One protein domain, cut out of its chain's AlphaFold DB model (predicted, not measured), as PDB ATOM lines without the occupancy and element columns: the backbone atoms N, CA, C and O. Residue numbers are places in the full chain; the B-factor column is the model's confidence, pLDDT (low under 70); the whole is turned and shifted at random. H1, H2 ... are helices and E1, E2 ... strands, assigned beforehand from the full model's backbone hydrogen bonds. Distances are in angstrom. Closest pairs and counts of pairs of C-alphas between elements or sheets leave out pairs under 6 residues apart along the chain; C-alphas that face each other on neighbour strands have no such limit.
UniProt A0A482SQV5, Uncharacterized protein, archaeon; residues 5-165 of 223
ATOM      1  N   ALA A   5     -30.868  25.437 -17.773       40.03
ATOM      2  CA  ALA A   5     -30.684  24.115 -18.356       40.03
ATOM      3  C   ALA A   5     -31.699  23.140 -17.732       40.03
ATOM      4  O   ALA A   5     -31.600  22.813 -16.550       40.03
ATOM      5  N   VAL A   6     -32.696  22.699 -18.508       43.19
ATOM      6  CA  VAL A   6     -33.659  21.649 -18.123       43.19
ATOM      7  C   VAL A   6     -33.337  20.390 -18.909       43.19
ATOM      8  O   VAL A   6     -33.305  20.436 -20.135       43.19
ATOM      9  N   ILE A   7     -33.139  19.256 -18.241       42.84
ATOM     10  CA  ILE A   7     -32.955  17.971 -18.922       42.84
ATOM     11  C   ILE A   7     -34.135  17.052 -18.588       42.84
ATOM     12  O   ILE A   7     -34.334  16.675 -17.434       42.84
ATOM     13  N   LEU A   8     -34.938  16.723 -19.602       42.91
ATOM     14  CA  LEU A   8     -36.106  15.847 -19.517       42.91
ATOM     15  C   LEU A   8     -35.807  14.469 -20.121       42.91
ATOM     16  O   LEU A   8     -35.187  14.359 -21.181       42.91
ATOM     17  N   ALA A   9     -36.321  13.416 -19.488       36.34
ATOM     18  CA  ALA A   9     -36.462  12.097 -20.097       36.34
ATOM     19  C   ALA A   9     -37.901  11.930 -20.628       36.34
ATOM     20  O   ALA A   9     -38.858  12.068 -19.866       36.34
ATOM     21  N   GLY A  10     -38.052  11.624 -21.923       42.00
ATOM     22  CA  GLY A  10     -39.348  11.345 -22.568       42.00
ATOM     23  C   GLY A  10     -39.835  12.414 -23.563       42.00
ATOM     24  O   GLY A  10     -39.596  13.605 -23.398       42.00
ATOM     25  N   ALA A  11     -40.520  11.966 -24.624       38.91
ATOM     26  CA  ALA A  11     -40.812  12.732 -25.847       38.91
ATOM     27  C   ALA A  11     -42.035  13.673 -25.791       38.91
ATOM     28  O   ALA A  11     -42.424  14.236 -26.812       38.91
ATOM     29  N   VAL A  12     -42.667  13.868 -24.635       43.09
ATOM     30  CA  VAL A  12     -43.886  14.684 -24.530       43.09
ATOM     31  C   VAL A  12     -43.689  15.690 -23.414       43.09
ATOM     32  O   VAL A  12     -43.937  15.340 -22.272       43.09
ATOM     33  N   LEU A  13     -43.209  16.902 -23.733       49.03
ATOM     34  CA  LEU A  13     -43.450  18.119 -22.926       49.03
ATOM     35  C   LEU A  13     -42.835  19.425 -23.471       49.03
ATOM     36  O   LEU A  13     -42.932  20.456 -22.808       49.03
ATOM     37  N   ILE A  14     -42.208  19.430 -24.653       45.38
ATOM     38  CA  ILE A  14     -41.583  20.649 -25.201       45.38
ATOM     39  C   ILE A  14     -42.647  21.737 -25.459       45.38
ATOM     40  O   ILE A  14     -42.445  22.891 -25.093       45.38
ATOM     41  N   SER A  15     -43.835  21.376 -25.960       45.28
ATOM     42  CA  SER A  15     -44.894  22.342 -26.299       45.28
ATOM     43  C   SER A  15     -45.473  23.109 -25.104       45.28
ATOM     44  O   SER A  15     -45.940  24.231 -25.281       45.28
ATOM     45  N   GLN A  16     -45.431  22.560 -23.885       45.56
ATOM     46  CA  GLN A  16     -45.985  23.234 -22.700       45.56
ATOM     47  C   GLN A  16     -45.034  24.275 -22.102       45.56
ATOM     48  O   GLN A  16     -45.503  25.297 -21.605       45.56
ATOM     49  N   LEU A  17     -43.719  24.082 -22.254       46.78
ATOM     50  CA  LEU A  17     -42.693  25.079 -21.919       46.78
ATOM     51  C   LEU A  17     -42.746  26.318 -22.838       46.78
ATOM     52  O   LEU A  17     -42.340  27.403 -22.419       46.78
ATOM     53  N   PHE A  18     -43.273  26.172 -24.064       43.62
ATOM     54  CA  PHE A  18     -43.432  27.253 -25.051       43.62
ATOM     55  C   PHE A  18     -44.885  27.717 -25.253       43.62
ATOM     56  O   PHE A  18     -45.126  28.650 -26.021       43.62
ATOM     57  N   SER A  19     -45.859  27.101 -24.572       38.88
ATOM     58  CA  SER A  19     -47.253  27.546 -24.625       38.88
ATOM     59  C   SER A  19     -47.388  28.936 -23.993       38.88
ATOM     60  O   SER A  19     -46.691  29.288 -23.039       38.88
ATOM     61  N   THR A  20     -48.269  29.748 -24.561       39.94
ATOM     62  CA  THR A  20     -48.381  31.209 -24.407       39.94
ATOM     63  C   THR A  20     -48.552  31.748 -22.979       39.94
ATOM     64  O   THR A  20     -48.468  32.960 -22.796       39.94
ATOM     65  N   GLN A  21     -48.701  30.906 -21.952       39.91
ATOM     66  CA  GLN A  21     -48.616  31.328 -20.545       39.91
ATOM     67  C   GLN A  21     -47.173  31.474 -20.022       39.91
ATOM     68  O   GLN A  21     -46.930  32.306 -19.153       39.91
ATOM     69  N   CYS A  22     -46.196  30.742 -20.573       42.16
ATOM     70  CA  CYS A  22     -44.785  30.814 -20.152       42.16
ATOM     71  C   CYS A  22     -43.940  31.802 -20.975       42.16
ATOM     72  O   CYS A  22     -42.833  32.156 -20.573       42.16
ATOM     73  N   ALA A  23     -44.454  32.283 -22.111       38.38
ATOM     74  CA  ALA A  23     -43.769  33.268 -22.951       38.38
ATOM     75  C   ALA A  23     -43.773  34.694 -22.356       38.38
ATOM     76  O   ALA A  23     -43.005  35.538 -22.815       38.38
ATOM     77  N   LEU A  24     -44.602  34.957 -21.333       33.94
ATOM     78  CA  LEU A  24     -44.704  36.257 -20.657       33.94
ATOM     79  C   LEU A  24     -43.861  36.353 -19.369       33.94
ATOM     80  O   LEU A  24     -43.609  37.456 -18.891       33.94
ATOM     81  N   TYR A  25     -43.376  35.231 -18.823       42.28
ATOM     82  CA  TYR A  25     -42.492  35.230 -17.656       42.28
ATOM     83  C   TYR A  25     -41.028  35.112 -18.091       42.28
ATOM     84  O   TYR A  25     -40.607  34.140 -18.722       42.28
ATOM     85  N   LEU A  26     -40.222  36.107 -17.708       53.47
ATOM     86  CA  LEU A  26     -38.767  36.125 -17.907       53.47
ATOM     87  C   LEU A  26     -38.076  34.892 -17.271       53.47
ATOM     88  O   LEU A  26     -36.993  34.505 -17.716       53.47
ATOM     89  N   TYR A  27     -38.758  34.238 -16.317       62.53
ATOM     90  CA  TYR A  27     -38.323  33.092 -15.518       62.53
ATOM     91  C   TYR A  27     -39.372  31.950 -15.544       62.53
ATOM     92  O   TYR A  27     -40.403  32.037 -14.881       62.53
ATOM     93  N   PRO A  28     -39.151  30.870 -16.313       67.00
ATOM     94  CA  PRO A  28     -40.020  29.692 -16.385       67.00
ATOM     95  C   PRO A  28     -40.121  28.937 -15.056       67.00
ATOM     96  O   PRO A  28     -39.110  28.686 -14.399       67.00
ATOM     97  N   ASN A  29     -41.329  28.501 -14.706       77.56
ATOM     98  CA  ASN A  29     -41.611  27.673 -13.535       77.56
ATOM     99  C   ASN A  29     -42.030  26.255 -13.980       77.56
ATOM    100  O   ASN A  29     -42.702  26.095 -14.998       77.56
ATOM    101  N   VAL A  30     -41.610  25.226 -13.237       83.25
ATOM    102  CA  VAL A  30     -41.838  23.811 -13.576       83.25
ATOM    103  C   VAL A  30     -43.004  23.163 -12.825       83.25
ATOM    104  O   VAL A  30     -43.309  22.003 -13.077       83.25
ATOM    105  N   ASP A  31     -43.675  23.864 -11.910       84.00
ATOM    106  CA  ASP A  31     -44.727  23.311 -11.041       84.00
ATOM    107  C   ASP A  31     -45.936  22.780 -11.815       84.00
ATOM    108  O   ASP A  31     -46.550  21.812 -11.377       84.00
ATOM    109  N   LEU A  32     -46.244  23.368 -12.974       80.31
ATOM    110  CA  LEU A  32     -47.361  22.951 -13.828       80.31
ATOM    111  C   LEU A  32     -46.957  21.962 -14.930       80.31
ATOM    112  O   LEU A  32     -47.795  21.553 -15.732       80.31
ATOM    113  N   LEU A  33     -45.685  21.568 -14.998       77.88
ATOM    114  CA  LEU A  33     -45.217  20.632 -16.012       77.88
ATOM    115  C   LEU A  33     -45.592  19.203 -15.615       77.88
ATOM    116  O   LEU A  33     -45.090  18.675 -14.623       77.88
ATOM    117  N   ALA A  34     -46.408  18.538 -16.437       73.19
ATOM    118  CA  ALA A  34     -46.830  17.156 -16.187       73.19
ATOM    119  C   ALA A  34     -45.653  16.157 -16.076       73.19
ATOM    120  O   ALA A  34     -45.792  15.112 -15.450       73.19
ATOM    121  N   GLY A  35     -44.484  16.490 -16.639       72.56
ATOM    122  CA  GLY A  35     -43.240  15.716 -16.547       72.56
ATOM    123  C   GLY A  35     -42.234  16.218 -15.503       72.56
ATOM    124  O   GLY A  35     -41.071  15.837 -15.563       72.56
ATOM    125  N   LYS A  36     -42.616  17.083 -14.552       78.19
ATOM    126  CA  LYS A  36     -41.685  17.605 -13.529       78.19
ATOM    127  C   LYS A  36     -40.965  16.489 -12.762       78.19
ATOM    128  O   LYS A  36     -39.772  16.595 -12.503       78.19
ATOM    129  N   SER A  37     -41.671  15.409 -12.423       82.00
ATOM    130  CA  SER A  37     -41.110  14.270 -11.683       82.00
ATOM    131  C   SER A  37     -40.138  13.413 -12.499       82.00
ATOM    132  O   SER A  37     -39.396  12.629 -11.916       82.00
ATOM    133  N   THR A  38     -40.125  13.549 -13.829       80.00
ATOM    134  CA  THR A  38     -39.197  12.827 -14.713       80.00
ATOM    135  C   THR A  38     -37.961  13.653 -15.067       80.00
ATOM    136  O   THR A  38     -37.097  13.182 -15.809       80.00
ATOM    137  N   MET A  39     -37.855  14.882 -14.551       79.31
ATOM    138  CA  MET A  39     -36.680  15.724 -14.740       79.31
ATOM    139  C   MET A  39     -35.500  15.158 -13.958       79.31
ATOM    140  O   MET A  39     -35.571  14.955 -12.746       79.31
ATOM    141  N   SER A  40     -34.395  14.923 -14.663       81.69
ATOM    142  CA  SER A  40     -33.209  14.325 -14.057       81.69
ATOM    143  C   SER A  40     -32.409  15.329 -13.245       81.69
ATOM    144  O   SER A  40     -31.952  14.971 -12.161       81.69
ATOM    145  N   CYS A  41     -32.237  16.543 -13.778       81.88
ATOM    146  CA  CYS A  41     -31.535  17.661 -13.149       81.88
ATOM    147  C   CYS A  41     -32.088  18.994 -13.668       81.88
ATOM    148  O   CYS A  41     -32.440  19.107 -14.848       81.88
ATOM    149  N   ILE A  42     -32.115  20.009 -12.802       84.38
ATOM    150  CA  ILE A  42     -32.473  21.387 -13.159       84.38
ATOM    151  C   ILE A  42     -31.413  22.329 -12.599       84.38
ATOM    152  O   ILE A  42     -31.312  22.494 -11.384       84.38
ATOM    153  N   TYR A  43     -30.688  22.996 -13.495       85.00
ATOM    154  CA  TYR A  43     -29.749  24.056 -13.142       85.00
ATOM    155  C   TYR A  43     -30.296  25.386 -13.655       85.00
ATOM    156  O   TYR A  43     -30.357  25.644 -14.861       85.00
ATOM    157  N   ALA A  44     -30.742  26.222 -12.726       86.00
ATOM    158  CA  ALA A  44     -31.312  27.531 -13.012       86.00
ATOM    159  C   ALA A  44     -30.795  28.558 -12.004       86.00
ATOM    160  O   ALA A  44     -30.409  28.192 -10.894       86.00
ATOM    161  N   LEU A  45     -30.789  29.833 -12.397       86.81
ATOM    162  CA  LEU A  45     -30.387  30.964 -11.544       86.81
ATOM    163  C   LEU A  45     -31.590  31.699 -10.944       86.81
ATOM    164  O   LEU A  45     -31.465  32.817 -10.463       86.81
ATOM    165  N   HIS A  46     -32.751  31.058 -10.970       87.50
ATOM    166  CA  HIS A  46     -33.984  31.485 -10.326       87.50
ATOM    167  C   HIS A  46     -34.665  30.271  -9.702       87.50
ATOM    168  O   HIS A  46     -34.336  29.129 -10.034       87.50
ATOM    169  N   LYS A  47     -35.621  30.500  -8.806       88.50
ATOM    170  CA  LYS A  47     -36.414  29.423  -8.206       88.50
ATOM    171  C   LYS A  47     -37.419  28.874  -9.223       88.50
ATOM    172  O   LYS A  47     -38.409  29.522  -9.546       88.50
ATOM    173  N   THR A  48     -37.161  27.666  -9.725       86.69
ATOM    174  CA  THR A  48     -37.972  27.014 -10.774       86.69
ATOM    175  C   THR A  48     -39.231  26.342 -10.239       86.69
ATOM    176  O   THR A  48     -40.170  26.115 -10.996       86.69
ATOM    177  N   SER A  49     -39.272  26.036  -8.943       88.25
ATOM    178  CA  SER A  49     -40.414  25.421  -8.275       88.25
ATOM    179  C   SER A  49     -40.685  26.114  -6.949       88.25
ATOM    180  O   SER A  49     -39.764  26.343  -6.169       88.25
ATOM    181  N   SER A  50     -41.953  26.378  -6.645       88.44
ATOM    182  CA  SER A  50     -42.395  26.894  -5.343       88.44
ATOM    183  C   SER A  50     -41.966  26.000  -4.171       88.44
ATOM    184  O   SER A  50     -41.616  26.513  -3.107       88.44
ATOM    185  N   ALA A  51     -41.903  24.683  -4.391       89.94
ATOM    186  CA  ALA A  51     -41.482  23.694  -3.402       89.94
ATOM    187  C   ALA A  51     -39.957  23.637  -3.183       89.94
ATOM    188  O   ALA A  51     -39.502  23.022  -2.219       89.94
ATOM    189  N   TYR A  52     -39.153  24.259  -4.053       92.12
ATOM    190  CA  TYR A  52     -37.697  24.245  -3.922       92.12
ATOM    191  C   TYR A  52     -37.227  25.226  -2.840       92.12
ATOM    192  O   TYR A  52     -37.331  26.441  -3.005       92.12
ATOM    193  N   ASN A  53     -36.700  24.705  -1.730       93.62
ATOM    194  CA  ASN A  53     -36.295  25.502  -0.562       93.62
ATOM    195  C   ASN A  53     -34.805  25.362  -0.201       93.62
ATOM    196  O   ASN A  53     -34.405  25.710   0.907       93.62
ATOM    197  N   ALA A  54     -33.993  24.849  -1.124       95.88
ATOM    198  CA  ALA A  54     -32.549  24.699  -0.960       95.88
ATOM    199  C   ALA A  54     -31.785  25.825  -1.695       95.88
ATOM    200  O   ALA A  54     -32.392  26.564  -2.479       95.88
ATOM    201  N   PRO A  55     -30.471  25.990  -1.453       97.25
ATOM    202  CA  PRO A  55     -29.654  26.977  -2.158       97.25
ATOM    203  C   PRO A  55     -29.699  26.824  -3.679       97.25
ATOM    204  O   PRO A  55     -29.899  25.734  -4.195       97.25
ATOM    205  N   THR A  56     -29.470  27.896  -4.427       95.62
ATOM    206  CA  THR A  56     -29.391  27.883  -5.895       95.62
ATOM    207  C   THR A  56     -27.953  27.749  -6.384       95.62
ATOM    208  O   THR A  56     -27.676  26.944  -7.274       95.62
ATOM    209  N   ILE A  57     -27.020  28.481  -5.772       96.31
ATOM    210  CA  ILE A  57     -25.584  28.419  -6.078       96.31
ATOM    211  C   ILE A  57     -24.750  28.589  -4.808       96.31
ATOM    212  O   ILE A  57     -25.166  29.282  -3.881       96.31
ATOM    213  N   ARG A  58     -23.552  28.003  -4.782       98.50
ATOM    214  CA  ARG A  58     -22.510  28.325  -3.801       98.50
ATOM    215  C   ARG A  58     -21.435  29.170  -4.458       98.50
ATOM    216  O   ARG A  58     -20.793  28.719  -5.412       98.50
ATOM    217  N   ILE A  59     -21.197  30.356  -3.913       98.56
ATOM    218  CA  ILE A  59     -20.198  31.296  -4.417       98.56
ATOM    219  C   ILE A  59     -18.967  31.298  -3.519       98.56
ATOM    220  O   ILE A  59     -19.100  31.390  -2.304       98.56
ATOM    221  N   ARG A  60     -17.777  31.281  -4.127       98.50
ATOM    222  CA  ARG A  60     -16.501  31.677  -3.524       98.50
ATOM    223  C   ARG A  60     -16.185  33.116  -3.924       98.50
ATOM    224  O   ARG A  60     -16.105  33.433  -5.110       98.50
ATOM    225  N   ARG A  61     -15.985  33.986  -2.939       98.12
ATOM    226  CA  ARG A  61     -15.638  35.396  -3.149       98.12
ATOM    227  C   ARG A  61     -14.145  35.565  -3.410       98.12
ATOM    228  O   ARG A  61     -13.324  34.975  -2.713       98.12
ATOM    229  N   SER A  62     -13.782  36.391  -4.387       97.81
ATOM    230  CA  SER A  62     -12.379  36.567  -4.783       97.81
ATOM    231  C   SER A  62     -11.504  37.293  -3.759       97.81
ATOM    232  O   SER A  62     -10.296  37.090  -3.770       97.81
ATOM    233  N   SER A  63     -12.077  38.136  -2.893       98.12
ATOM    234  CA  SER A  63     -11.308  38.935  -1.926       98.12
ATOM    235  C   SER A  63     -10.628  38.102  -0.843       98.12
ATOM    236  O   SER A  63      -9.575  38.484  -0.345       98.12
ATOM    237  N   ASP A  64     -11.252  36.999  -0.436       98.06
ATOM    238  CA  ASP A  64     -10.863  36.252   0.763       98.06
ATOM    239  C   ASP A  64     -11.167  34.751   0.689       98.06
ATOM    240  O   ASP A  64     -10.967  34.030   1.663       98.06
ATOM    241  N   ASN A  65     -11.639  34.257  -0.458       97.81
ATOM    242  CA  ASN A  65     -12.068  32.873  -0.661       97.81
ATOM    243  C   ASN A  65     -13.200  32.410   0.267       97.81
ATOM    244  O   ASN A  65     -13.482  31.209   0.318       97.81
ATOM    245  N   ALA A  66     -13.883  33.335   0.952       98.31
ATOM    246  CA  ALA A  66     -15.070  33.005   1.719       98.31
ATOM    247  C   ALA A  66     -16.113  32.375   0.789       98.31
ATOM    248  O   ALA A  66     -16.320  32.846  -0.334       98.31
ATOM    249  N   GLN A  67     -16.753  31.301   1.252       98.44
ATOM    250  CA  GLN A  67     -17.810  30.621   0.515       98.44
ATOM    251  C   GLN A  67     -19.149  30.805   1.212       98.44
ATOM    252  O   GLN A  67     -19.223  30.711   2.436       98.44
ATOM    253  N   LEU A  68     -20.201  31.044   0.434       98.44
ATOM    254  CA  LEU A  68     -21.561  31.146   0.950       98.44
ATOM    255  C   LEU A  68     -22.567  30.592  -0.060       98.44
ATOM    256  O   LEU A  68     -22.386  30.700  -1.276       98.44
ATOM    257  N   ASP A  69     -23.617  29.980   0.474       98.56
ATOM    258  CA  ASP A  69     -24.775  29.533  -0.285       98.56
ATOM    259  C   ASP A  69     -25.740  30.697  -0.518       98.56
ATOM    260  O   ASP A  69     -26.033  31.470   0.392       98.56
ATOM    261  N   PHE A  70     -26.242  30.810  -1.745       98.31
ATOM    262  CA  PHE A  70     -27.197  31.834  -2.149       98.31
ATOM    263  C   PHE A  70     -28.469  31.205  -2.695       98.31
ATOM    264  O   PHE A  70     -28.427  30.229  -3.446       98.31
ATOM    265  N   TYR A  71     -29.598  31.802  -2.338       97.31
ATOM    266  CA  TYR A  71     -30.945  31.371  -2.666       97.31
ATOM    267  C   TYR A  71     -31.550  32.375  -3.637       97.31
ATOM    268  O   TYR A  71     -31.662  33.564  -3.326       97.31
ATOM    269  N   ALA A  72     -31.949  31.894  -4.810       92.25
ATOM    270  CA  ALA A  72     -32.655  32.718  -5.770       92.25
ATOM    271  C   ALA A  72     -34.144  32.816  -5.417       92.25
ATOM    272  O   ALA A  72     -34.775  31.822  -5.043       92.25
ATOM    273  N   ASN A  73     -34.738  33.992  -5.599       88.44
ATOM    274  CA  ASN A  73     -36.192  34.133  -5.683       88.44
ATOM    275  C   ASN A  73     -36.698  33.711  -7.094       88.44
ATOM    276  O   ASN A  73     -35.896  33.342  -7.965       88.44
ATOM    277  N   PRO A  74     -38.021  33.723  -7.355       84.06
ATOM    278  CA  PRO A  74     -38.558  33.445  -8.693       84.06
ATOM    279  C   PRO A  74     -38.043  34.388  -9.795       84.06
ATOM    280  O   PRO A  74     -37.997  33.977 -10.949       84.06
ATOM    281  N   ASP A  75     -37.597  35.597  -9.438       80.75
ATOM    282  CA  ASP A  75     -37.037  36.616 -10.338       80.75
ATOM    283  C   ASP A  75     -35.499  36.560 -10.462       80.75
ATOM    284  O   ASP A  75     -34.859  37.461 -11.021       80.75
ATOM    285  N   GLY A  76     -34.869  35.518  -9.915       83.50
ATOM    286  CA  GLY A  76     -33.422  35.312  -9.966       83.50
ATOM    287  C   GLY A  76     -32.580  36.289  -9.139       83.50
ATOM    288  O   GLY A  76     -31.371  36.369  -9.358       83.50
ATOM    289  N   ASP A  77     -33.177  37.050  -8.219       87.25
ATOM    290  CA  ASP A  77     -32.415  37.799  -7.213       87.25
ATOM    291  C   ASP A  77     -31.859  36.841  -6.164       87.25
ATOM    292  O   ASP A  77     -32.580  35.984  -5.652       87.25
ATOM    293  N   MET A  78     -30.569  36.994  -5.870       94.19
ATOM    294  CA  MET A  78     -29.796  36.090  -5.024       94.19
ATOM    295  C   MET A  78     -29.533  36.712  -3.659       94.19
ATOM    296  O   MET A  78     -28.818  37.717  -3.566       94.19
ATOM    297  N   ASN A  79     -30.006  36.054  -2.604       97.19
ATOM    298  CA  ASN A  79     -29.720  36.455  -1.231       97.19
ATOM    299  C   ASN A  79     -29.174  35.283  -0.408       97.19
ATOM    300  O   ASN A  79     -29.284  34.127  -0.811       97.19
ATOM    301  N   SER A  80     -28.547  35.577   0.733       97.25
ATOM    302  CA  SER A  80     -27.933  34.558   1.595       97.25
ATOM    303  C   SER A  80     -28.938  33.640   2.293       97.25
ATOM    304  O   SER A  80     -28.527  32.600   2.792       97.25
ATOM    305  N   ASP A  81     -30.226  33.999   2.318       95.94
ATOM    306  CA  ASP A  81     -31.286  33.202   2.933       95.94
ATOM    307  C   ASP A  81     -32.483  33.007   1.990       95.94
ATOM    308  O   ASP A  81     -32.688  33.725   1.005       95.94
ATOM    309  N   LEU A  82     -33.302  32.006   2.312       89.50
ATOM    310  CA  LEU A  82     -34.462  31.601   1.525       89.50
ATOM    311  C   LEU A  82     -35.472  32.750   1.320       89.50
ATOM    312  O   LEU A  82     -35.670  33.599   2.185       89.50
ATOM    313  N   ASN A  83     -36.175  32.726   0.182       83.19
ATOM    314  CA  ASN A  83     -37.254  33.663  -0.170       83.19
ATOM    315  C   ASN A  83     -36.821  35.143  -0.226       83.19
ATOM    316  O   ASN A  83     -37.621  36.029   0.062       83.19
ATOM    317  N   GLY A  84     -35.572  35.417  -0.618       83.56
ATOM    318  CA  GLY A  84     -35.064  36.788  -0.746       83.56
ATOM    319  C   GLY A  84     -34.771  37.462   0.598       83.56
ATOM    320  O   GLY A  84     -34.707  38.687   0.669       83.56
ATOM    321  N   ALA A  85     -34.605  36.682   1.665       89.81
ATOM    322  CA  ALA A  85     -34.166  37.178   2.963       89.81
ATOM    323  C   ALA A  85     -32.631  37.232   3.054       89.81
ATOM    324  O   ALA A  85     -31.925  36.706   2.198       89.81
ATOM    325  N   GLY A  86     -32.102  37.864   4.101       95.06
ATOM    326  CA  GLY A  86     -30.661  37.918   4.347       95.06
ATOM    327  C   GLY A  86     -29.936  38.998   3.545       95.06
ATOM    328  O   GLY A  86     -30.491  40.049   3.224       95.06
ATOM    329  N   THR A  87     -28.662  38.752   3.246       97.00
ATOM    330  CA  THR A  87     -27.789  39.698   2.542       97.00
ATOM    331  C   THR A  87     -27.847  39.460   1.040       97.00
ATOM    332  O   THR A  87     -27.656  38.336   0.576       97.00
ATOM    333  N   LEU A  88     -28.059  40.526   0.268       96.44
ATOM    334  CA  LEU A  88     -27.980  40.482  -1.191       96.44
ATOM    335  C   LEU A  88     -26.570  40.062  -1.637       96.44
ATOM    336  O   LEU A  88     -25.576  40.586  -1.129       96.44
ATOM    337  N   LEU A  89     -26.475  39.183  -2.639       96.94
ATOM    338  CA  LEU A  89     -25.196  38.720  -3.194       96.94
ATOM    339  C   LEU A  89     -24.268  39.882  -3.569       96.94
ATOM    340  O   LEU A  89     -23.095  39.870  -3.209       96.94
ATOM    341  N   ALA A  90     -24.793  40.913  -4.235       96.31
ATOM    342  CA  ALA A  90     -24.014  42.086  -4.633       96.31
ATOM    343  C   ALA A  90     -23.373  42.803  -3.430       96.31
ATOM    344  O   ALA A  90     -22.201  43.178  -3.478       96.31
ATOM    345  N   THR A  91     -24.126  42.947  -2.337       97.56
ATOM    346  CA  THR A  91     -23.648  43.553  -1.090       97.56
ATOM    347  C   THR A  91     -22.590  42.680  -0.430       97.56
ATOM    348  O   THR A  91     -21.548  43.190  -0.028       97.56
ATOM    349  N   TRP A  92     -22.818  41.365  -0.362       98.25
ATOM    350  CA  TRP A  92     -21.845  40.434   0.203       98.25
ATOM    351  C   TRP A  92     -20.543  40.405  -0.606       98.25
ATOM    352  O   TRP A  92     -19.467  40.340  -0.025       98.25
ATOM    353  N   LEU A  93     -20.597  40.507  -1.934       98.19
ATOM    354  CA  LEU A  93     -19.391  40.549  -2.764       98.19
ATOM    355  C   LEU A  93     -18.552  41.811  -2.537       98.19
ATOM    356  O   LEU A  93     -17.330  41.743  -2.660       98.19
ATOM    357  N   GLY A  94     -19.176  42.955  -2.240       97.12
ATOM    358  CA  GLY A  94     -18.456  44.220  -2.048       97.12
ATOM    359  C   GLY A  94     -17.595  44.620  -3.256       97.12
ATOM    360  O   GLY A  94     -16.525  45.192  -3.081       97.12
ATOM    361  N   GLY A  95     -18.018  44.259  -4.473       95.19
ATOM    362  CA  GLY A  95     -17.261  44.475  -5.717       95.19
ATOM    363  C   GLY A  95     -16.289  43.350  -6.101       95.19
ATOM    364  O   GLY A  95     -15.692  43.409  -7.170       95.19
ATOM    365  N   SER A  96     -16.151  42.315  -5.273       97.94
ATOM    366  CA  SER A  96     -15.343  41.129  -5.580       97.94
ATOM    367  C   SER A  96     -15.970  40.256  -6.669       97.94
ATOM    368  O   SER A  96     -17.190  40.224  -6.837       97.94
ATOM    369  N   THR A  97     -15.140  39.464  -7.348       95.44
ATOM    370  CA  THR A  97     -15.596  38.449  -8.303       95.44
ATOM    371  C   THR A  97     -16.254  37.281  -7.568       95.44
ATOM    372  O   THR A  97     -15.749  36.797  -6.550       95.44
ATOM    373  N   ALA A  98     -17.387  36.824  -8.099       96.81
ATOM    374  CA  ALA A  98     -18.138  35.680  -7.603       96.81
ATOM    375  C   ALA A  98     -17.792  34.429  -8.414       96.81
ATOM    376  O   ALA A  98     -18.233  34.313  -9.552       96.81
ATOM    377  N   TYR A  99     -17.043  33.489  -7.843       94.81
ATOM    378  CA  TYR A  99     -16.760  32.203  -8.483       94.81
ATOM    379  C   TYR A  99     -17.791  31.161  -8.063       94.81
ATOM    380  O   TYR A  99     -18.035  30.974  -6.872       94.81
ATOM    381  N   VAL A 100     -18.401  30.467  -9.016       94.25
ATOM    382  CA  VAL A 100     -19.392  29.425  -8.747       94.25
ATOM    383  C   VAL A 100     -18.666  28.122  -8.447       94.25
ATOM    384  O   VAL A 100     -17.946  27.578  -9.278       94.25
ATOM    385  N   THR A 101     -18.868  27.614  -7.236       96.06
ATOM    386  CA  THR A 101     -18.276  26.348  -6.775       96.06
ATOM    387  C   THR A 101     -19.260  25.188  -6.900       96.06
ATOM    388  O   THR A 101     -18.871  24.067  -7.228       96.06
ATOM    389  N   ILE A 102     -20.546  25.467  -6.661       95.06
ATOM    390  CA  ILE A 102     -21.655  24.521  -6.765       95.06
ATOM    391  C   ILE A 102     -22.823  25.228  -7.445       95.06
ATOM    392  O   ILE A 102     -23.186  26.341  -7.061       95.06
ATOM    393  N   TRP A 103     -23.436  24.567  -8.421       93.19
ATOM    394  CA  TRP A 103     -24.746  24.923  -8.950       93.19
ATOM    395  C   TRP A 103     -25.724  23.825  -8.552       93.19
ATOM    396  O   TRP A 103     -25.615  22.675  -8.989       93.19
ATOM    397  N   TYR A 104     -26.642  24.167  -7.654       94.50
ATOM    398  CA  TYR A 104     -27.529  23.194  -7.044       94.50
ATOM    399  C   TYR A 104     -28.627  22.748  -8.010       94.50
ATOM    400  O   TYR A 104     -29.130  23.513  -8.834       94.50
ATOM    401  N   ASP A 105     -28.983  21.477  -7.871       92.56
ATOM    402  CA  ASP A 105     -30.011  20.809  -8.660       92.56
ATOM    403  C   ASP A 105     -31.381  21.033  -8.023       92.56
ATOM    404  O   ASP A 105     -31.641  20.579  -6.905       92.56
ATOM    405  N   GLN A 106     -32.265  21.701  -8.762       92.31
ATOM    406  CA  GLN A 106     -33.587  22.072  -8.268       92.31
ATOM    407  C   GLN A 106     -34.647  20.970  -8.369       92.31
ATOM    408  O   GLN A 106     -35.792  21.188  -7.971       92.31
ATOM    409  N   THR A 107     -34.297  19.774  -8.859       89.50
ATOM    410  CA  THR A 107     -35.229  18.629  -8.876       89.50
ATOM    411  C   THR A 107     -35.436  18.001  -7.500       89.50
ATOM    412  O   THR A 107     -36.441  17.328  -7.284       89.50
ATOM    413  N   GLY A 108     -34.497  18.209  -6.568       89.44
ATOM    414  CA  GLY A 108     -34.463  17.521  -5.275       89.44
ATOM    415  C   GLY A 108     -33.724  16.177  -5.294       89.44
ATOM    416  O   GLY A 108     -33.616  15.538  -4.252       89.44
ATOM    417  N   ASN A 109     -33.157  15.762  -6.433       89.06
ATOM    418  CA  ASN A 109     -32.420  14.498  -6.560       89.06
ATOM    419  C   ASN A 109     -30.981  14.549  -6.011       89.06
ATOM    420  O   ASN A 109     -30.281  13.537  -6.050       89.06
ATOM    421  N   GLY A 110     -30.510  15.710  -5.542       91.75
ATOM    422  CA  GLY A 110     -29.152  15.876  -5.009       91.75
ATOM    423  C   GLY A 110     -28.052  15.845  -6.076       91.75
ATOM    424  O   GLY A 110     -26.886  15.618  -5.765       91.75
ATOM    425  N   ARG A 111     -28.395  16.048  -7.353       88.94
ATOM    426  CA  ARG A 111     -27.480  15.870  -8.488       88.94
ATOM    427  C   ARG A 111     -26.807  17.182  -8.876       88.94
ATOM    428  O   ARG A 111     -26.997  17.678  -9.974       88.94
ATOM    429  N   HIS A 112     -26.081  17.780  -7.942       89.00
ATOM    430  CA  HIS A 112     -25.506  19.118  -8.102       89.00
ATOM    431  C   HIS A 112     -24.349  19.139  -9.108       89.00
ATOM    432  O   HIS A 112     -23.635  18.147  -9.256       89.00
ATOM    433  N   ALA A 113     -24.143  20.283  -9.765       85.50
ATOM    434  CA  ALA A 113     -22.952  20.516 -10.569       85.50
ATOM    435  C   ALA A 113     -21.865  21.172  -9.711       85.50
ATOM    436  O   ALA A 113     -22.159  22.093  -8.951       85.50
ATOM    437  N   THR A 114     -20.616  20.726  -9.829       87.50
ATOM    438  CA  THR A 114     -19.521  21.166  -8.947       87.50
ATOM    439  C   THR A 114     -18.235  21.461  -9.703       87.50
ATOM    440  O   THR A 114     -17.904  20.749 -10.648       87.50
ATOM    441  N   GLN A 115     -17.456  22.428  -9.224       87.75
ATOM    442  CA  GLN A 115     -16.083  22.662  -9.665       87.75
ATOM    443  C   GLN A 115     -15.189  22.949  -8.459       87.75
ATOM    444  O   GLN A 115     -15.235  24.024  -7.857       87.75
ATOM    445  N   THR A 116     -14.362  21.975  -8.094       89.88
ATOM    446  CA  THR A 116     -13.474  22.075  -6.931       89.88
ATOM    447  C   THR A 116     -12.178  22.815  -7.240       89.88
ATOM    448  O   THR A 116     -11.583  23.391  -6.332       89.88
ATOM    449  N   THR A 117     -11.734  22.818  -8.499       85.69
ATOM    450  CA  THR A 117     -10.479  23.464  -8.890       85.69
ATOM    451  C   THR A 117     -10.711  24.952  -9.091       85.69
ATOM    452  O   THR A 117     -11.415  25.357 -10.009       85.69
ATOM    453  N   THR A 118     -10.112  25.781  -8.236       93.56
ATOM    454  CA  THR A 118     -10.396  27.223  -8.172       93.56
ATOM    455  C   THR A 118     -10.109  27.985  -9.460       93.56
ATOM    456  O   THR A 118     -10.763  28.993  -9.696       93.56
ATOM    457  N   SER A 119      -9.140  27.530 -10.261       84.62
ATOM    458  CA  SER A 119      -8.788  28.149 -11.544       84.62
ATOM    459  C   SER A 119      -9.750  27.808 -12.680       84.62
ATOM    460  O   SER A 119      -9.655  28.441 -13.709       84.62
ATOM    461  N   LEU A 120     -10.639  26.826 -12.496       78.12
ATOM    462  CA  LEU A 120     -11.565  26.323 -13.522       78.12
ATOM    463  C   LEU A 120     -13.028  26.704 -13.207       78.12
ATOM    464  O   LEU A 120     -13.961  26.147 -13.791       78.12
ATOM    465  N   GLN A 121     -13.236  27.534 -12.175       85.94
ATOM    466  CA  GLN A 121     -14.555  27.907 -11.662       85.94
ATOM    467  C   GLN A 121     -15.154  29.044 -12.486       85.94
ATOM    468  O   GLN A 121     -14.603  30.146 -12.451       85.94
ATOM    469  N   PRO A 122     -16.350  28.852 -13.072       83.81
ATOM    470  CA  PRO A 122     -17.016  29.923 -13.789       83.81
ATOM    471  C   PRO A 122     -17.418  31.051 -12.842       83.81
ATOM    472  O   PRO A 122     -17.542  30.877 -11.625       83.81
ATOM    473  N   THR A 123     -17.688  32.224 -13.403       87.88
ATOM    474  CA  THR A 123     -18.057  33.411 -12.626       87.88
ATOM    475  C   THR A 123     -19.554  33.694 -12.683       87.88
ATOM    476  O   THR A 123     -20.200  33.506 -13.709       87.88
ATOM    477  N   TYR A 124     -20.144  34.169 -11.586       88.50
ATOM    478  CA  TYR A 124     -21.500  34.712 -11.591       88.50
ATOM    479  C   TYR A 124     -21.457  36.220 -11.858       88.50
ATOM    480  O   TYR A 124     -20.881  36.995 -11.092       88.50
ATOM    481  N   VAL A 125     -22.110  36.643 -12.937       85.06
ATOM    482  CA  VAL A 125     -22.198  38.039 -13.358       85.06
ATOM    483  C   VAL A 125     -23.484  38.642 -12.800       85.06
ATOM    484  O   VAL A 125     -24.582  38.367 -13.284       85.06
ATOM    485  N   VAL A 126     -23.340  39.487 -11.776       86.19
ATOM    486  CA  VAL A 126     -24.462  40.089 -11.034       86.19
ATOM    487  C   VAL A 126     -25.369  40.936 -11.929       86.19
ATOM    488  O   VAL A 126     -26.588  40.855 -11.812       86.19
ATOM    489  N   SER A 127     -24.799  41.720 -12.848       79.62
ATOM    490  CA  SER A 127     -25.562  42.633 -13.712       79.62
ATOM    491  C   SER A 127     -26.480  41.906 -14.695       79.62
ATOM    492  O   SER A 127     -27.584  42.371 -14.968       79.62
ATOM    493  N   SER A 128     -26.042  40.761 -15.218       75.44
ATOM    494  CA  SER A 128     -26.802  39.956 -16.178       75.44
ATOM    495  C   SER A 128     -27.517  38.765 -15.544       75.44
ATOM    496  O   SER A 128     -28.264  38.081 -16.246       75.44
ATOM    497  N   LYS A 129     -27.314  38.514 -14.241       81.12
ATOM    498  CA  LYS A 129     -27.810  37.336 -13.513       81.12
ATOM    499  C   LYS A 129     -27.479  36.031 -14.246       81.12
ATOM    500  O   LYS A 129     -28.339  35.172 -14.440       81.12
ATOM    501  N   THR A 130     -26.237  35.900 -14.712       78.56
ATOM    502  CA  THR A 130     -25.780  34.756 -15.517       78.56
ATOM    503  C   THR A 130     -24.511  34.142 -14.956       78.56
ATOM    504  O   THR A 130     -23.662  34.853 -14.430       78.56
ATOM    505  N   VAL A 131     -24.339  32.836 -15.152       82.12
ATOM    506  CA  VAL A 131     -23.035  32.185 -15.000       82.12
ATOM    507  C   VAL A 131     -22.277  32.329 -16.316       82.12
ATOM    508  O   VAL A 131     -22.812  32.006 -17.376       82.12
ATOM    509  N   SER A 132     -21.066  32.860 -16.233       77.31
ATOM    510  CA  SER A 132     -20.120  33.017 -17.325       77.31
ATOM    511  C   SER A 132     -19.044  31.952 -17.189       77.31
ATOM    512  O   SER A 132     -18.274  31.973 -16.233       77.31
ATOM    513  N   PHE A 133     -19.014  31.049 -18.161       74.69
ATOM    514  CA  PHE A 133     -17.877  30.182 -18.426       74.69
ATOM    515  C   PHE A 133     -17.004  30.944 -19.412       74.69
ATOM    516  O   PHE A 133     -17.440  31.201 -20.541       74.69
ATOM    517  N   ASP A 134     -15.855  31.432 -18.962       66.88
ATOM    518  CA  ASP A 134     -14.960  32.170 -19.833       66.88
ATOM    519  C   ASP A 134     -14.383  31.280 -20.952       66.88
ATOM    520  O   ASP A 134     -14.680  30.092 -21.082       66.88
ATOM    521  N   THR A 135     -13.622  31.889 -21.857       54.66
ATOM    522  CA  THR A 135     -13.130  31.209 -23.062       54.66
ATOM    523  C   THR A 135     -11.854  30.400 -22.843       54.66
ATOM    524  O   THR A 135     -11.268  29.959 -23.836       54.66
ATOM    525  N   THR A 136     -11.377  30.287 -21.605       61.03
ATOM    526  CA  THR A 136     -10.072  29.702 -21.293       61.03
ATOM    527  C   THR A 136     -10.227  28.255 -20.859       61.03
ATOM    528  O   THR A 136      -9.742  27.361 -21.555       61.03
ATOM    529  N   ASP A 137     -10.882  28.025 -19.722       65.38
ATOM    530  CA  ASP A 137     -10.862  26.722 -19.053       65.38
ATOM    531  C   ASP A 137     -12.010  26.490 -18.053       65.38
ATOM    532  O   ASP A 137     -12.019  25.468 -17.363       65.38
ATOM    533  N   ASP A 138     -13.001  27.383 -17.992       71.50
ATOM    534  CA  ASP A 138     -14.109  27.274 -17.046       71.50
ATOM    535  C   ASP A 138     -15.063  26.117 -17.368       71.50
ATOM    536  O   ASP A 138     -15.601  25.988 -18.473       71.50
ATOM    537  N   PHE A 139     -15.383  25.317 -16.351       73.25
ATOM    538  CA  PHE A 139     -16.406  24.280 -16.459       73.25
ATOM    539  C   PHE A 139     -16.977  23.873 -15.100       73.25
ATOM    540  O   PHE A 139     -16.464  24.229 -14.043       73.25
ATOM    541  N   MET A 140     -18.036  23.065 -15.130       76.94
ATOM    542  CA  MET A 140     -18.615  22.426 -13.948       76.94
ATOM    543  C   MET A 140     -18.863  20.943 -14.238       76.94
ATOM    544  O   MET A 140     -19.381  20.599 -15.299       76.94
ATOM    545  N   TYR A 141     -18.541  20.065 -13.289       73.88
ATOM    546  CA  TYR A 141     -18.916  18.654 -13.347       73.88
ATOM    547  C   TYR A 141     -20.388  18.495 -12.987       73.88
ATOM    548  O   TYR A 141     -20.743  18.602 -11.816       73.88
ATOM    549  N   ALA A 142     -21.246  18.223 -13.968       73.75
ATOM    550  CA  ALA A 142     -22.609  17.775 -13.703       73.75
ATOM    551  C   ALA A 142     -22.625  16.310 -13.231       73.75
ATOM    552  O   ALA A 142     -21.786  15.501 -13.634       73.75
ATOM    553  N   HIS A 143     -23.617  15.939 -12.419       76.62
ATOM    554  CA  HIS A 143     -23.789  14.547 -12.011       76.62
ATOM    555  C   HIS A 143     -24.104  13.648 -13.222       76.62
ATOM    556  O   HIS A 143     -24.953  13.968 -14.053       76.62
ATOM    557  N   ALA A 144     -23.501  12.456 -13.259       71.50
ATOM    558  CA  ALA A 144     -23.696  11.437 -14.296       71.50
ATOM    559  C   ALA A 144     -25.174  11.122 -14.636       71.50
ATOM    560  O   ALA A 144     -25.503  10.881 -15.787       71.50
ATOM    561  N   ASN A 145     -26.094  11.189 -13.667       75.50
ATOM    562  CA  ASN A 145     -27.506  10.849 -13.854       75.50
ATOM    563  C   ASN A 145     -28.346  12.017 -14.389       75.50
ATOM    564  O   ASN A 145     -29.561  11.882 -14.522       75.50
ATOM    565  N   CYS A 146     -27.735  13.170 -14.674       72.69
ATOM    566  CA  CYS A 146     -28.427  14.278 -15.324       72.69
ATOM    567  C   CYS A 146     -28.778  13.977 -16.778       72.69
ATOM    568  O   CYS A 146     -29.720  14.569 -17.294       72.69
ATOM    569  N   VAL A 147     -28.071  13.037 -17.412       64.69
ATOM    570  CA  VAL A 147     -28.369  12.524 -18.751       64.69
ATOM    571  C   VAL A 147     -28.316  11.003 -18.713       64.69
ATOM    572  O   VAL A 147     -27.452  10.424 -18.066       64.69
ATOM    573  N   ASN A 148     -29.257  10.340 -19.384       58.00
ATOM    574  CA  ASN A 148     -29.243   8.884 -19.473       58.00
ATOM    575  C   ASN A 148     -28.074   8.431 -20.361       58.00
ATOM    576  O   ASN A 148     -27.988   8.833 -21.520       58.00
ATOM    577  N   TYR A 149     -27.199   7.575 -19.828       49.44
ATOM    578  CA  TYR A 149     -26.186   6.881 -20.623       49.44
ATOM    579  C   TYR A 149     -26.841   5.788 -21.482       49.44
ATOM    580  O   TYR A 149     -27.725   5.066 -21.019       49.44
ATOM    581  N   GLY A 150     -26.391   5.651 -22.731       50.94
ATOM    582  CA  GLY A 150     -26.894   4.661 -23.690       50.94
ATOM    583  C   GLY A 150     -27.865   5.233 -24.730       50.94
ATOM    584  O   GLY A 150     -28.051   6.441 -24.842       50.94
ATOM    585  N   ASN A 151     -28.480   4.354 -25.527       53.31
ATOM    586  CA  ASN A 151     -29.387   4.725 -26.623       53.31
ATOM    587  C   ASN A 151     -30.816   5.032 -26.124       53.31
ATOM    588  O   ASN A 151     -31.796   4.487 -26.632       53.31
ATOM    589  N   ALA A 152     -30.931   5.846 -25.073       58.75
ATOM    590  CA  ALA A 152     -32.206   6.273 -24.504       58.75
ATOM    591  C   ALA A 152     -32.554   7.690 -24.976       58.75
ATOM    592  O   ALA A 152     -31.689   8.559 -25.062       58.75
ATOM    593  N   ALA A 153     -33.833   7.943 -25.260       60.66
ATOM    594  CA  ALA A 153     -34.289   9.275 -25.640       60.66
ATOM    595  C   ALA A 153     -34.146  10.262 -24.466       60.66
ATOM    596  O   ALA A 153     -34.623  10.002 -23.358       60.66
ATOM    597  N   TYR A 154     -33.532  11.415 -24.725       60.69
ATOM    598  CA  TYR A 154     -33.407  12.521 -23.779       60.69
ATOM    599  C   TYR A 154     -33.691  13.853 -24.479       60.69
ATOM    600  O   TYR A 154     -33.599  13.967 -25.700       60.69
ATOM    601  N   THR A 155     -34.061  14.867 -23.708       62.69
ATOM    602  CA  THR A 155     -34.248  16.242 -24.173       62.69
ATOM    603  C   THR A 155     -33.487  17.170 -23.248       62.69
ATOM    604  O   THR A 155     -33.703  17.153 -22.044       62.69
ATOM    605  N   THR A 156     -32.619  18.007 -23.804       62.12
ATOM    606  CA  THR A 156     -31.967  19.095 -23.071       62.12
ATOM    607  C   THR A 156     -32.489  20.425 -23.597       62.12
ATOM    608  O   THR A 156     -32.406  20.693 -24.793       62.12
ATOM    609  N   VAL A 157     -33.001  21.271 -22.715       62.19
ATOM    610  CA  VAL A 157     -33.440  22.633 -23.011       62.19
ATOM    611  C   VAL A 157     -32.448  23.576 -22.368       62.19
ATOM    612  O   VAL A 157     -32.348  23.594 -21.144       62.19
ATOM    613  N   VAL A 158     -31.756  24.378 -23.178       63.00
ATOM    614  CA  VAL A 158     -30.906  25.452 -22.669       63.00
ATOM    615  C   VAL A 158     -31.371  26.811 -23.148       63.00
ATOM    616  O   VAL A 158     -31.455  27.080 -24.342       63.00
ATOM    617  N   ARG A 159     -31.681  27.676 -22.188       56.66
ATOM    618  CA  ARG A 159     -31.870  29.111 -22.378       56.66
ATOM    619  C   ARG A 159     -30.596  29.796 -21.901       56.66
ATOM    620  O   ARG A 159     -30.025  29.366 -20.903       56.66
ATOM    621  N   GLN A 160     -30.157  30.851 -22.580       55.62
ATOM    622  CA  GLN A 160     -29.047  31.683 -22.119       55.62
ATOM    623  C   GLN A 160     -29.202  33.155 -22.496       55.62
ATOM    624  O   GLN A 160     -30.044  33.502 -23.322       55.62
ATOM    625  N   GLY A 161     -28.429  34.016 -21.829       51.06
ATOM    626  CA  GLY A 161     -28.575  35.470 -21.907       51.06
ATOM    627  C   GLY A 161     -27.881  36.141 -23.086       51.06
ATOM    628  O   GLY A 161     -28.502  36.980 -23.731       51.06
ATOM    629  N   SER A 162     -26.627  35.785 -23.367       52.72
ATOM    630  CA  SER A 162     -25.858  36.315 -24.496       52.72
ATOM    631  C   SER A 162     -24.910  35.242 -25.019       52.72
ATOM    632  O   SER A 162     -24.233  34.585 -24.229       52.72
ATOM    633  N   ILE A 163     -24.865  35.072 -26.340       51.72
ATOM    634  CA  ILE A 163     -23.864  34.245 -27.013       51.72
ATOM    635  C   ILE A 163     -22.688  35.175 -27.310       51.72
ATOM    636  O   ILE A 163     -22.725  35.931 -28.281       51.72
ATOM    637  N   GLY A 164     -21.671  35.188 -26.446       48.44
ATOM    638  CA  GLY A 164     -20.428  35.893 -26.759       48.44
ATOM    639  C   GLY A 164     -19.884  35.398 -28.104       48.44
ATOM    640  O   GLY A 164     -19.878  34.198 -28.362       48.44
ATOM    641  N   ASN A 165     -19.445  36.306 -28.982       46.03
ATOM    642  CA  ASN A 165     -18.930  35.985 -30.326       46.03
ATOM    643  C   ASN A 165     -17.546  35.297 -30.312       46.03
ATOM    644  O   ASN A 165     -16.791  35.344 -31.279       46.03
TER     645      ASN A 165
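AT A GLANCE: This is residues 5 to 165 of the 223 residues of an uncharacterized protein of archaeon (UniProt A0A482SQV5). With little regular structure, the domain has a curled seven-strand sheet, like part of a barrel, toward one end and a small sheet E2 E1 E10 toward the other, joined by loops 45 to 56 and 133 to 153. The 161 printed residues, mostly strand with 57 in named elements, run E1 H1 E2 E3 E4 E5 E6 H2 E7 E8 E9 E10, compact, with radius of gyration of the C-alphas 15.8 A and spans 46 by 33 by 33 A.

HOW THE PARTS SIT: The strongly twisted antiparallel sheet runs E6, residues 85 to 88, E5, 78 to 81, E4, 67 to 72, E3, 57 to 61, E7, 98 to 103, E8, 123 to 125, E9, 130 to 132. E3 E4 E5 E6 and E7 E8 E9 are meanders, each strand the antiparallel neighbour of the one before. N 58 and O 102 of E3 and E7 are 2.8 A apart, within hydrogen-bond range. H2, residues 89 to 93, its O i to N i+4 pair within range, is on this sheet at height 7.1 A. E1, residues 5 to 9, is antiparallel to E2, 39 to 44, with N 5 and O 43 3.0 A apart, and to E10, 154 to 159, with N 6 and O 157 2.8 A apart. H1, residues 14 to 17, only grazes that sheet.

IN THESE COORDINATES: E10 is 16.7 A long, E4 16.3 A. C-alpha 5 is at (-30.684, 24.115, -18.356), C-alpha 159 at (-31.870, 29.111, -22.378).

THE WHOLE: The printed part has no cut. Links H1 to E2, E2 to E3, E7 to E8 and E9 to E10 are long. Residues 5 to 28, 134 to 137 and 147 to 165 have pLDDT under 70.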